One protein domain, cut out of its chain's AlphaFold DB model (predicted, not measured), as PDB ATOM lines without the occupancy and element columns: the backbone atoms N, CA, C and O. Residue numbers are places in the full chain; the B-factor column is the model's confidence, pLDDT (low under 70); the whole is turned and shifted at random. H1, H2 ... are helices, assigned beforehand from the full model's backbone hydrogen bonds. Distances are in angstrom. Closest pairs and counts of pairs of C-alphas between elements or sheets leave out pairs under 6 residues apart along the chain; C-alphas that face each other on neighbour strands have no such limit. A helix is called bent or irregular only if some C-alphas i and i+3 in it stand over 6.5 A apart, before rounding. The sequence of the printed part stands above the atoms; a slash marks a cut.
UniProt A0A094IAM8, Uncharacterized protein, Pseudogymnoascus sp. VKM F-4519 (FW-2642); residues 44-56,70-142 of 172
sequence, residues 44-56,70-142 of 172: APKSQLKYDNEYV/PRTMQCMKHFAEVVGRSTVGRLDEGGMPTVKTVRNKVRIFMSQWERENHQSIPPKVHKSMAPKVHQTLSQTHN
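Overview. This is residues 44 to 56 and 70 to 142 of the 172 residues of an uncharacterized protein of Pseudogymnoascus sp. VKM F-4519 (FW-2642) (UniProt A0A094IAM8). A helical hairpin, H3 and H4, is joined by H2 into a loose triangle of three helices, and H1 crosses H3 nearly at right angles. H3 is the hub, touching the other three helices, and a long loop, residues 87 to 98, links H2 to H3. The printed part has 86 residues with four named helices, in the order H1, H2, H3, H4, and no named strand; the class is all helix. The whole is compact, with a radius of gyration of the C-alphas of 13.1 A and spans of 40 by 29 by 16 A.

Arrangement. H3, residues 99 to 116, forms a hairpin with H4, residues 123 to 140: they touch, closest at the C-alphas of Val 99 and His 134, 5.9 A, and run opposite ways at a shallow tilt of 34 degrees, only just short of steep. H2, residues 73 to 86, touches H3 with residues 80 to 84 alone, closest at the C-alphas of Gly 84 and Val 102, 5.7 A, at a steep tilt of 55 degrees, opposite ways. H2 touches H4, closest at the C-alphas of Met 73 and Val 125, 5.6 A, the same way at a steep tilt of 40 degrees. H1, residues 45 to 56, touches H3 with residues 50 to 55 alone, closest at the C-alphas of Glu 54 and Phe 109, 5.3 A, about perpendicular at 88 degrees. H1 is apart from H2 and H4. In H2 and H3 every O i to N i+4 pair is within hydrogen-bond range; in H1 6 of 8 are, in H4 12 of 14.

Along the chain. H3 is 25.8 A long from C-alpha 99 at (31.850, -48.020, -14.750). H4, 26.7 A, has a kink of 31 degrees near residue 131 and ends at C-alpha 140, (25.020, -54.370, -8.227). H2 is 19.9 A long. H1, 17.7 A, begins at C-alpha 45, (36.503, -46.028, -40.051), and is only just irregular: C-alphas 46 and 49 are 6.8 A apart.

Size, cuts and confidence. The two C-alphas farthest apart, those of Glu 93 and His 118, are 40.8 A apart. Residues 57 to 69, in the link from H1 to H2, are not printed; C-alphas 56 and 70 are 14.6 A apart across the cut. The link from H2 to H3 is long, and that from H3 to H4 is short. Mean pLDDT of the printed part is 86.1; residues 90 to 96 and 138 to 142 are under 70.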
ATOM      1  N   ALA A  44      35.851 -41.929 -37.620       89.88
ATOM      2  CA  ALA A  44      36.979 -42.659 -38.177       89.88
ATOM      3  C   ALA A  44      36.529 -44.097 -38.507       89.88
ATOM      4  O   ALA A  44      35.849 -44.697 -37.669       89.88
ATOM      5  N   PRO A  45      36.963 -44.699 -39.632       88.56
ATOM      6  CA  PRO A  45      36.503 -46.028 -40.051       88.56
ATOM      7  C   PRO A  45      36.625 -47.101 -38.958       88.56
ATOM      8  O   PRO A  45      35.691 -47.849 -38.692       88.56
ATOM      9  N   LYS A  46      37.740 -47.099 -38.213       88.25
ATOM     10  CA  LYS A  46      37.991 -48.031 -37.095       88.25
ATOM     11  C   LYS A  46      37.019 -47.882 -35.915       88.25
ATOM     12  O   LYS A  46      36.948 -48.763 -35.063       88.25
ATOM     13  N   SER A  47      36.338 -46.743 -35.807       86.25
ATOM     14  CA  SER A  47      35.380 -46.472 -34.732       86.25
ATOM     15  C   SER A  47      33.953 -46.850 -35.110       86.25
ATOM     16  O   SER A  47      33.176 -47.090 -34.193       86.25
ATOM     17  N   GLN A  48      33.624 -46.941 -36.404       89.50
ATOM     18  CA  GLN A  48      32.261 -47.182 -36.891       89.50
ATOM     19  C   GLN A  48      31.657 -48.453 -36.285       89.50
ATOM     20  O   GLN A  48      30.630 -48.383 -35.620       89.50
ATOM     21  N   LEU A  49      32.402 -49.563 -36.326       88.75
ATOM     22  CA  LEU A  49      31.974 -50.847 -35.762       88.75
ATOM     23  C   LEU A  49      31.544 -50.757 -34.286       88.75
ATOM     24  O   LEU A  49      30.639 -51.461 -33.846       88.75
ATOM     25  N   LYS A  50      32.187 -49.892 -33.490       87.62
ATOM     26  CA  LYS A  50      31.807 -49.712 -32.080       87.62
ATOM     27  C   LYS A  50      30.451 -49.030 -31.950       87.62
ATOM     28  O   LYS A  50      29.717 -49.359 -31.030       87.62
ATOM     29  N   TYR A  51      30.153 -48.078 -32.825       92.25
ATOM     30  CA  TYR A  51      28.887 -47.352 -32.832       92.25
ATOM     31  C   TYR A  51      27.758 -48.264 -33.310       92.25
ATOM     32  O   TYR A  51      26.740 -48.359 -32.627       92.25
ATOM     33  N   ASP A  52      27.994 -49.009 -34.390       90.38
ATOM     34  CA  ASP A  52      27.030 -49.958 -34.951       90.38
ATOM     35  C   ASP A  52      26.637 -51.019 -33.910       90.38
ATOM     36  O   ASP A  52      25.454 -51.250 -33.669       90.38
ATOM     37  N   ASN A  53      27.613 -51.588 -33.194       88.56
ATOM     38  CA  ASN A  53      27.353 -52.594 -32.159       88.56
ATOM     39  C   ASN A  53      26.471 -52.078 -31.007       88.56
ATOM     40  O   ASN A  53      25.617 -52.816 -30.514       88.56
ATOM     41  N   GLU A  54      26.660 -50.832 -30.552       90.56
ATOM     42  CA  GLU A  54      25.770 -50.271 -29.523       90.56
ATOM     43  C   GLU A  54      24.366 -49.994 -30.077       90.56
ATOM     44  O   GLU A  54      23.382 -50.081 -29.340       90.56
ATOM     45  N   TYR A  55      24.260 -49.683 -31.371       94.19
ATOM     46  CA  TYR A  55      22.976 -49.459 -32.022       94.19
ATOM     47  C   TYR A  55      22.179 -50.760 -32.192       94.19
ATOM     48  O   TYR A  55      20.980 -50.769 -31.931       94.19
ATOM     49  N   VAL A  56      22.839 -51.887 -32.479       95.19
ATOM     50  CA  VAL A  56      22.198 -53.218 -32.505       95.19
ATOM     51  C   VAL A  56      21.538 -53.553 -31.159       95.19
ATOM     52  O   VAL A  56      20.411 -54.054 -31.108       95.19
ATOM     53  N   PRO A  70      15.119 -42.088 -26.397       95.19
ATOM     54  CA  PRO A  70      16.333 -41.743 -25.662       95.19
ATOM     55  C   PRO A  70      16.473 -40.238 -25.378       95.19
ATOM     56  O   PRO A  70      17.367 -39.824 -24.641       95.19
ATOM     57  N   ARG A  71      15.563 -39.396 -25.881       95.69
ATOM     58  CA  ARG A  71      15.438 -37.997 -25.446       95.69
ATOM     59  C   ARG A  71      14.804 -37.882 -24.056       95.69
ATOM     60  O   ARG A  71      14.918 -36.834 -23.413       95.69
ATOM     61  N   THR A  72      14.170 -38.946 -23.559       96.31
ATOM     62  CA  THR A  72      13.565 -38.996 -22.224       96.31
ATOM     63  C   THR A  72      14.536 -39.549 -21.179       96.31
ATOM     64  O   THR A  72      15.324 -40.468 -21.418       96.31
ATOM     65  N   MET A  73      14.465 -39.000 -19.963       94.50
ATOM     66  CA  MET A  73      15.347 -39.412 -18.867       94.50
ATOM     67  C   MET A  73      15.080 -40.857 -18.421       94.50
ATOM     68  O   MET A  73      16.017 -41.583 -18.102       94.50
ATOM     69  N   GLN A  74      13.811 -41.267 -18.376       94.19
ATOM     70  CA  GLN A  74      13.408 -42.605 -17.935       94.19
ATOM     71  C   GLN A  74      13.928 -43.679 -18.892       94.19
ATOM     72  O   GLN A  74      14.597 -44.607 -18.438       94.19
ATOM     73  N   CYS A  75      13.720 -43.497 -20.203       95.81
ATOM     74  CA  CYS A  75      14.231 -44.418 -21.215       95.81
ATOM     75  C   CYS A  75      15.748 -44.564 -21.108       95.81
ATOM     76  O   CYS A  75      16.258 -45.679 -21.062       95.81
ATOM     77  N   MET A  76      16.476 -43.452 -20.996       95.62
ATOM     78  CA  MET A  76      17.934 -43.505 -20.915       95.62
ATOM     79  C   MET A  76      18.457 -44.144 -19.632       95.62
ATOM     80  O   MET A  76      19.427 -44.897 -19.682       95.62
ATOM     81  N   LYS A  77      17.808 -43.900 -18.489       93.75
ATOM     82  CA  LYS A  77      18.165 -44.563 -17.227       93.75
ATOM     83  C   LYS A  77      17.949 -46.074 -17.306       93.75
ATOM     84  O   LYS A  77      18.805 -46.818 -16.837       93.75
ATOM     85  N   HIS A  78      16.834 -46.503 -17.892       94.50
ATOM     86  CA  HIS A  78      16.511 -47.917 -18.048       94.50
ATOM     87  C   HIS A  78      17.444 -48.594 -19.062       94.50
ATOM     88  O   HIS A  78      18.042 -49.624 -18.765       94.50
ATOM     89  N   PHE A  79      17.683 -47.964 -20.214       94.69
ATOM     90  CA  PHE A  79      18.624 -48.473 -21.207       94.69
ATOM     91  C   PHE A  79      20.056 -48.572 -20.656       94.69
ATOM     92  O   PHE A  79      20.721 -49.583 -20.854       94.69
ATOM     93  N   ALA A  80      20.527 -47.577 -19.896       92.44
ATOM     94  CA  ALA A  80      21.839 -47.640 -19.246       92.44
ATOM     95  C   ALA A  80      21.961 -48.825 -18.270       92.44
ATOM     96  O   ALA A  80      23.041 -49.398 -18.123       92.44
ATOM     97  N   GLU A  81      20.861 -49.208 -17.621       91.00
ATOM     98  CA  GLU A  81      20.812 -50.389 -16.764       91.00
ATOM     99  C   GLU A  81      20.854 -51.691 -17.565       91.00
ATOM    100  O   GLU A  81      21.611 -52.591 -17.202       91.00
ATOM    101  N   VAL A  82      20.153 -51.760 -18.701       91.81
ATOM    102  CA  VAL A  82      20.272 -52.879 -19.649       91.81
ATOM    103  C   VAL A  82      21.720 -53.041 -20.107       91.81
ATOM    104  O   VAL A  82      22.260 -54.136 -20.000       91.81
ATOM    105  N   VAL A  83      22.380 -51.960 -20.539       91.31
ATOM    106  CA  VAL A  83      23.796 -51.987 -20.953       91.31
ATOM    107  C   VAL A  83      24.697 -52.463 -19.812       91.31
ATOM    108  O   VAL A  83      25.604 -53.262 -20.034       91.31
ATOM    109  N   GLY A  84      24.465 -51.980 -18.589       87.75
ATOM    110  CA  GLY A  84      25.252 -52.369 -17.421       87.75
ATOM    111  C   GLY A  84      25.120 -53.849 -17.065       87.75
ATOM    112  O   GLY A  84      26.124 -54.481 -16.757       87.75
ATOM    113  N   ARG A  85      23.903 -54.396 -17.150       85.31
ATOM    114  CA  ARG A  85      23.601 -55.799 -16.830       85.31
ATOM    115  C   ARG A  85      23.966 -56.772 -17.955       85.31
ATOM    116  O   ARG A  85      24.237 -57.928 -17.669       85.31
ATOM    117  N   SER A  86      23.964 -56.331 -19.214       86.69
ATOM    118  CA  SER A  86      24.269 -57.185 -20.374       86.69
ATOM    119  C   SER A  86      25.737 -57.162 -20.797       86.69
ATOM    120  O   SER A  86      26.179 -58.037 -21.543       86.69
ATOM    121  N   THR A  87      26.511 -56.164 -20.362       86.31
ATOM    122  CA  THR A  87      27.926 -56.082 -20.729       86.31
ATOM    123  C   THR A  87      28.746 -57.034 -19.874       86.31
ATOM    124  O   THR A  87      28.949 -56.786 -18.692       86.31
ATOM    125  N   VAL A  88      29.325 -58.053 -20.504       78.50
ATOM    126  CA  VAL A  88      30.329 -58.906 -19.864       78.50
ATOM    127  C   VAL A  88      31.647 -58.134 -19.720       78.50
ATOM    128  O   VAL A  88      32.171 -57.549 -20.671       78.50
ATOM    129  N   GLY A  89      32.191 -58.114 -18.513       72.31
ATOM    130  CA  GLY A  89      33.505 -57.604 -18.159       72.31
ATOM    131  C   GLY A  89      34.367 -58.648 -17.454       72.31
ATOM    132  O   GLY A  89      34.137 -59.846 -17.554       72.31
ATOM    133  N   ARG A  90      35.432 -58.180 -16.799       65.50
ATOM    134  CA  ARG A  90      36.472 -59.026 -16.178       65.50
ATOM    135  C   ARG A  90      36.804 -58.590 -14.745       65.50
ATOM    136  O   ARG A  90      37.929 -58.777 -14.296       65.50
ATOM    137  N   LEU A  91      35.901 -57.871 -14.072       63.97
ATOM    138  CA  LEU A  91      36.178 -57.338 -12.728       63.97
ATOM    139  C   LEU A  91      36.048 -58.392 -11.616       63.97
ATOM    140  O   LEU A  91      36.750 -58.318 -10.602       63.97
ATOM    141  N   ASP A  92      35.185 -59.378 -11.807       61.56
ATOM    142  CA  ASP A  92      34.912 -60.463 -10.873       61.56
ATOM    143  C   ASP A  92      34.627 -61.778 -11.618       61.56
ATOM    144  O   ASP A  92      34.599 -61.819 -12.849       61.56
ATOM    145  N   GLU A  93      34.452 -62.858 -10.852       57.72
ATOM    146  CA  GLU A  93      34.121 -64.200 -11.354       57.72
ATOM    147  C   GLU A  93      32.755 -64.237 -12.062       57.72
ATOM    148  O   GLU A  93      32.535 -65.076 -12.929       57.72
ATOM    149  N   GLY A  94      31.873 -63.274 -11.757       60.34
ATOM    150  CA  GLY A  94      30.592 -63.061 -12.435       60.34
ATOM    151  C   GLY A  94      30.692 -62.312 -13.769       60.34
ATOM    152  O   GLY A  94      29.681 -62.135 -14.443       60.34
ATOM    153  N   GLY A  95      31.889 -61.871 -14.171       67.06
ATOM    154  CA  GLY A  95      32.104 -61.196 -15.446       67.06
ATOM    155  C   GLY A  95      31.497 -59.794 -15.504       67.06
ATOM    156  O   GLY A  95      30.924 -59.422 -16.522       67.06
ATOM    157  N   MET A  96      31.612 -58.986 -14.446       68.69
ATOM    158  CA  MET A  96      31.022 -57.641 -14.402       68.69
ATOM    159  C   MET A  96      31.872 -56.562 -15.111       68.69
ATOM    160  O   MET A  96      33.115 -56.598 -15.081       68.69
ATOM    161  N   PRO A  97      31.239 -55.557 -15.753       81.75
ATOM    162  CA  PRO A  97      31.916 -54.488 -16.483       81.75
ATOM    163  C   PRO A  97      32.307 -53.313 -15.585       81.75
ATOM    164  O   PRO A  97      31.664 -53.001 -14.585       81.75
ATOM    165  N   THR A  98      33.348 -52.580 -15.986       83.88
ATOM    166  CA  THR A  98      33.730 -51.345 -15.283       83.88
ATOM    167  C   THR A  98      32.725 -50.218 -15.537       83.88
ATOM    168  O   THR A  98      32.165 -50.110 -16.631       83.88
ATOM    169  N   VAL A  99      32.599 -49.286 -14.580       84.50
ATOM    170  CA  VAL A  99      31.850 -48.020 -14.750       84.50
ATOM    171  C   VAL A  99      32.288 -47.280 -16.010       84.50
ATOM    172  O   VAL A  99      31.458 -46.776 -16.765       84.50
ATOM    173  N   LYS A 100      33.599 -47.255 -16.279       84.94
ATOM    174  CA  LYS A 100      34.162 -46.630 -17.479       84.94
ATOM    175  C   LYS A 100      33.657 -47.305 -18.756       84.94
ATOM    176  O   LYS A 100      33.308 -46.599 -19.699       84.94
ATOM    177  N   THR A 101      33.593 -48.636 -18.780       88.06
ATOM    178  CA  THR A 101      33.094 -49.414 -19.923       88.06
ATOM    179  C   THR A 101      31.634 -49.080 -20.205       88.06
ATOM    180  O   THR A 101      31.321 -48.641 -21.309       88.06
ATOM    181  N   VAL A 102      30.756 -49.207 -19.206       89.06
ATOM    182  CA  VAL A 102      29.314 -48.954 -19.371       89.06
ATOM    183  C   VAL A 102      29.057 -47.497 -19.756       89.06
ATOM    184  O   VAL A 102      28.321 -47.224 -20.702       89.06
ATOM    185  N   ARG A 103      29.740 -46.543 -19.111       90.81
ATOM    186  CA  ARG A 103      29.637 -45.119 -19.458       90.81
ATOM    187  C   ARG A 103      30.038 -44.860 -20.908       90.81
ATOM    188  O   ARG A 103      29.390 -44.067 -21.587       90.81
ATOM    189  N   ASN A 104      31.111 -45.495 -21.374       91.94
ATOM    190  CA  ASN A 104      31.575 -45.330 -22.745       91.94
ATOM    191  C   ASN A 104      30.570 -45.902 -23.754       91.94
ATOM    192  O   ASN A 104      30.282 -45.235 -24.740       91.94
ATOM    193  N   LYS A 105      29.994 -47.076 -23.473       93.50
ATOM    194  CA  LYS A 105      28.940 -47.687 -24.295       93.50
ATOM    195  C   LYS A 105      27.703 -46.793 -24.401       93.50
ATOM    196  O   LYS A 105      27.306 -46.432 -25.501       93.50
ATOM    197  N   VAL A 106      27.176 -46.321 -23.267       94.44
ATOM    198  CA  VAL A 106      26.016 -45.407 -23.234       94.44
ATOM    199  C   VAL A 106      26.306 -44.107 -23.993       94.44
ATOM    200  O   VAL A 106      25.456 -43.615 -24.729       94.44
ATOM    201  N   ARG A 107      27.520 -43.553 -23.869       94.81
ATOM    202  CA  ARG A 107      27.933 -42.358 -24.623       94.81
ATOM    203  C   ARG A 107      27.987 -42.606 -26.131       94.81
ATOM    204  O   ARG A 107      27.529 -41.755 -26.890       94.81
ATOM    205  N   ILE A 108      28.579 -43.723 -26.551       94.75
ATOM    206  CA  ILE A 108      28.670 -44.109 -27.963       94.75
ATOM    207  C   ILE A 108      27.267 -44.279 -28.538       94.75
ATOM    208  O   ILE A 108      26.968 -43.668 -29.558       94.75
ATOM    209  N   PHE A 109      26.394 -45.002 -27.832       95.94
ATOM    210  CA  PHE A 109      24.992 -45.146 -28.203       95.94
ATOM    211  C   PHE A 109      24.311 -43.788 -28.415       95.94
ATOM    212  O   PHE A 109      23.780 -43.548 -29.495       95.94
ATOM    213  N   MET A 110      24.359 -42.885 -27.426       95.25
ATOM    214  CA  MET A 110      23.704 -41.575 -27.544       95.25
ATOM    215  C   MET A 110      24.213 -40.815 -28.772       95.25
ATOM    216  O   MET A 110      23.421 -40.251 -29.518       95.25
ATOM    217  N   SER A 111      25.526 -40.842 -29.022       93.88
ATOM    218  CA  SER A 111      26.080 -40.202 -30.212       93.88
ATOM    219  C   SER A 111      25.669 -40.891 -31.511       93.88
ATOM    220  O   SER A 111      25.581 -40.190 -32.515       93.88
ATOM    221  N   GLN A 112      25.497 -42.213 -31.531       95.25
ATOM    222  CA  GLN A 112      25.062 -42.935 -32.724       95.25
ATOM    223  C   GLN A 112      23.592 -42.660 -33.018       95.25
ATOM    224  O   GLN A 112      23.245 -42.323 -34.142       95.25
ATOM    225  N   TRP A 113      22.740 -42.690 -31.995       95.56
ATOM    226  CA  TRP A 113      21.323 -42.385 -32.142       95.56
ATOM    227  C   TRP A 113      21.088 -40.980 -32.710       95.56
ATOM    228  O   TRP A 113      20.297 -40.818 -33.634       95.56
ATOM    229  N   GLU A 114      21.824 -39.979 -32.223       94.56
ATOM    230  CA  GLU A 114      21.742 -38.605 -32.741       94.56
ATOM    231  C   GLU A 114      22.166 -38.498 -34.218       94.56
ATOM    232  O   GLU A 114      21.646 -37.653 -34.942       94.56
ATOM    233  N   ARG A 115      23.100 -39.350 -34.669       92.81
ATOM    234  CA  ARG A 115      23.555 -39.401 -36.069       92.81
ATOM    235  C   ARG A 115      22.508 -40.032 -36.978       92.81
ATOM    236  O   ARG A 115      22.214 -39.453 -38.011       92.81
ATOM    237  N   GLU A 116      21.947 -41.167 -36.568       91.94
ATOM    238  CA  GLU A 116      20.956 -41.918 -37.352       91.94
ATOM    239  C   GLU A 116      19.602 -41.201 -37.444       91.94
ATOM    240  O   GLU A 116      18.890 -41.333 -38.432       91.94
ATOM    241  N   ASN A 117      19.223 -40.441 -36.411       91.62
ATOM    242  CA  ASN A 117      17.892 -39.829 -36.327       91.62
ATOM    243  C   ASN A 117      17.899 -38.329 -36.649       91.62
ATOM    244  O   ASN A 117      16.843 -37.704 -36.579       91.62
ATOM    245  N   HIS A 118      19.067 -37.740 -36.936       90.06
ATOM    246  CA  HIS A 118      19.243 -36.298 -37.165       90.06
ATOM    247  C   HIS A 118      18.614 -35.417 -36.071       90.06
ATOM    248  O   HIS A 118      18.128 -34.313 -36.303       90.06
ATOM    249  N   GLN A 119      18.629 -35.910 -34.834       90.69
ATOM    250  CA  GLN A 119      18.023 -35.264 -33.674       90.69
ATOM    251  C   GLN A 119      19.032 -35.150 -32.539       90.69
ATOM    252  O   GLN A 119      20.042 -35.848 -32.503       90.69
ATOM    253  N   SER A 120      18.754 -34.261 -31.586       92.31
ATOM    254  CA  SER A 120      19.612 -34.055 -30.417       92.31
ATOM    255  C   SER A 120      18.967 -34.604 -29.153       92.31
ATOM    256  O   SER A 120      17.813 -34.301 -28.844       92.31
ATOM    257  N   ILE A 121      19.736 -35.369 -28.380       94.19
ATOM    258  CA  ILE A 121      19.338 -35.766 -27.034       94.19
ATOM    259  C   ILE A 121      19.568 -34.562 -26.108       94.19
ATOM    260  O   ILE A 121      20.650 -33.964 -26.130       94.19
ATOM    261  N   PRO A 122      18.594 -34.183 -25.258       95.44
ATOM    262  CA  PRO A 122      18.739 -33.021 -24.392       95.44
ATOM    263  C   PRO A 122      19.996 -33.100 -23.503       95.44
ATOM    264  O   PRO A 122      20.239 -34.140 -22.880       95.44
ATOM    265  N   PRO A 123      20.755 -32.000 -23.319       93.94
ATOM    266  CA  PRO A 123      21.981 -32.006 -22.512       93.94
ATOM    267  C   PRO A 123      21.784 -32.507 -21.075       93.94
ATOM    268  O   PRO A 123      22.688 -33.111 -20.495       93.94
ATOM    269  N   LYS A 124      20.594 -32.288 -20.497       94.50
ATOM    270  CA  LYS A 124      20.226 -32.802 -19.167       94.50
ATOM    271  C   LYS A 124      20.312 -34.329 -19.093       94.50
ATOM    272  O   LYS A 124      20.779 -34.867 -18.093       94.50
ATOM    273  N   VAL A 125      19.910 -35.020 -20.161       93.62
ATOM    274  CA  VAL A 125      19.929 -36.482 -20.247       93.62
ATOM    275  C   VAL A 125      21.371 -36.971 -20.351       93.62
ATOM    276  O   VAL A 125      21.793 -37.761 -19.510       93.62
ATOM    277  N   HIS A 126      22.163 -36.402 -21.270       91.88
ATOM    278  CA  HIS A 126      23.602 -36.685 -21.402       91.88
ATOM    279  C   HIS A 126      24.344 -36.576 -20.064       91.88
ATOM    280  O   HIS A 126      25.042 -37.504 -19.646       91.88
ATOM    281  N   LYS A 127      24.168 -35.448 -19.362       91.12
ATOM    282  CA  LYS A 127      24.846 -35.173 -18.084       91.12
ATOM    283  C   LYS A 127      24.411 -36.128 -16.971       91.12
ATOM    284  O   LYS A 127      25.240 -36.520 -16.154       91.12
ATOM    285  N   SER A 128      23.145 -36.547 -16.957       91.06
ATOM    286  CA  SER A 128      22.613 -37.454 -15.933       91.06
ATOM    287  C   SER A 128      23.040 -38.915 -16.112       91.06
ATOM    288  O   SER A 128      22.907 -39.692 -15.162       91.06
ATOM    289  N   MET A 129      23.531 -39.329 -17.283       90.62
ATOM    290  CA  MET A 129      23.870 -40.741 -17.505       90.62
ATOM    291  C   MET A 129      25.131 -41.179 -16.764       90.62
ATOM    292  O   MET A 129      25.180 -42.292 -16.247       90.62
ATOM    293  N   ALA A 130      26.134 -40.307 -16.643       87.19
ATOM    294  CA  ALA A 130      27.353 -40.624 -15.901       87.19
ATOM    295  C   ALA A 130      27.091 -41.004 -14.423       87.19
ATOM    296  O   ALA A 130      27.535 -42.083 -14.021       87.19
ATOM    297  N   PRO A 131      26.357 -40.202 -13.619       87.62
ATOM    298  CA  PRO A 131      26.047 -40.574 -12.238       87.62
ATOM    299  C   PRO A 131      25.116 -41.790 -12.140       87.62
ATOM    300  O   PRO A 131      25.321 -42.624 -11.263       87.62
ATOM    301  N   LYS A 132      24.145 -41.963 -13.053       88.31
ATOM    302  CA  LYS A 132      23.274 -43.154 -13.044       88.31
ATOM    303  C   LYS A 132      24.064 -44.441 -13.283       88.31
ATOM    304  O   LYS A 132      23.859 -45.403 -12.557       88.31
ATOM    305  N   VAL A 133      24.979 -44.461 -14.254       84.44
ATOM    306  CA  VAL A 133      25.823 -45.640 -14.517       84.44
ATOM    307  C   VAL A 133      26.669 -45.993 -13.294       84.44
ATOM    308  O   VAL A 133      26.789 -47.168 -12.952       84.44
ATOM    309  N   HIS A 134      27.218 -44.983 -12.610       82.38
ATOM    310  CA  HIS A 134      27.931 -45.196 -11.354       82.38
ATOM    311  C   HIS A 134      27.014 -45.832 -10.299       82.38
ATOM    312  O   HIS A 134      27.368 -46.856  -9.730       82.38
ATOM    313  N   GLN A 135      25.817 -45.275 -10.086       79.38
ATOM    314  CA  GLN A 135      24.848 -45.789  -9.115       79.38
ATOM    315  C   GLN A 135      24.421 -47.233  -9.410       79.38
ATOM    316  O   GLN A 135      24.452 -48.064  -8.508       79.38
ATOM    317  N   THR A 136      24.050 -47.541 -10.657       73.69
ATOM    318  CA  THR A 136      23.606 -48.885 -11.058       73.69
ATOM    319  C   THR A 136      24.676 -49.927 -10.753       73.69
ATOM    320  O   THR A 136      24.384 -50.978 -10.186       73.69
ATOM    321  N   LEU A 137      25.934 -49.632 -11.084       71.75
ATOM    322  CA  LEU A 137      27.023 -50.559 -10.804       71.75
ATOM    323  C   LEU A 137      27.308 -50.633  -9.304       71.75
ATOM    324  O   LEU A 137      27.360 -51.740  -8.791       71.75
ATOM    325  N   SER A 138      27.377 -49.515  -8.578       69.25
ATOM    326  CA  SER A 138      27.563 -49.531  -7.118       69.25
ATOM    327  C   SER A 138      26.488 -50.321  -6.364       69.25
ATOM    328  O   SER A 138      26.803 -50.900  -5.339       69.25
ATOM    329  N   GLN A 139      25.245 -50.364  -6.855       66.62
ATOM    330  CA  GLN A 139      24.164 -51.165  -6.261       66.62
ATOM    331  C   GLN A 139      24.245 -52.654  -6.626       66.62
ATOM    332  O   GLN A 139      23.773 -53.496  -5.871       66.62
ATOM    333  N   THR A 140      24.826 -52.978  -7.786       58.72
ATOM    334  CA  THR A 140      25.020 -54.370  -8.227       58.72
ATOM    335  C   THR A 140      26.270 -54.992  -7.591       58.72
ATOM    336  O   THR A 140      26.349 -56.204  -7.432       58.72
ATOM    337  N   HIS A 141      27.244 -54.166  -7.194       51.91
ATOM    338  CA  HIS A 141      28.379 -54.591  -6.380       51.91
ATOM    339  C   HIS A 141      27.903 -54.691  -4.927       51.91
ATOM    340  O   HIS A 141      27.523 -53.688  -4.330       51.91
ATOM    341  N   ASN A 142      27.940 -55.881  -4.332       45.69
ATOM    342  CA  ASN A 142      27.840 -56.008  -2.880       45.69
ATOM    343  C   ASN A 142      28.974 -55.140  -2.273       45.69
ATOM    344  O   ASN A 142      30.132 -55.366  -2.643       45.69
TER     345      ASN A 142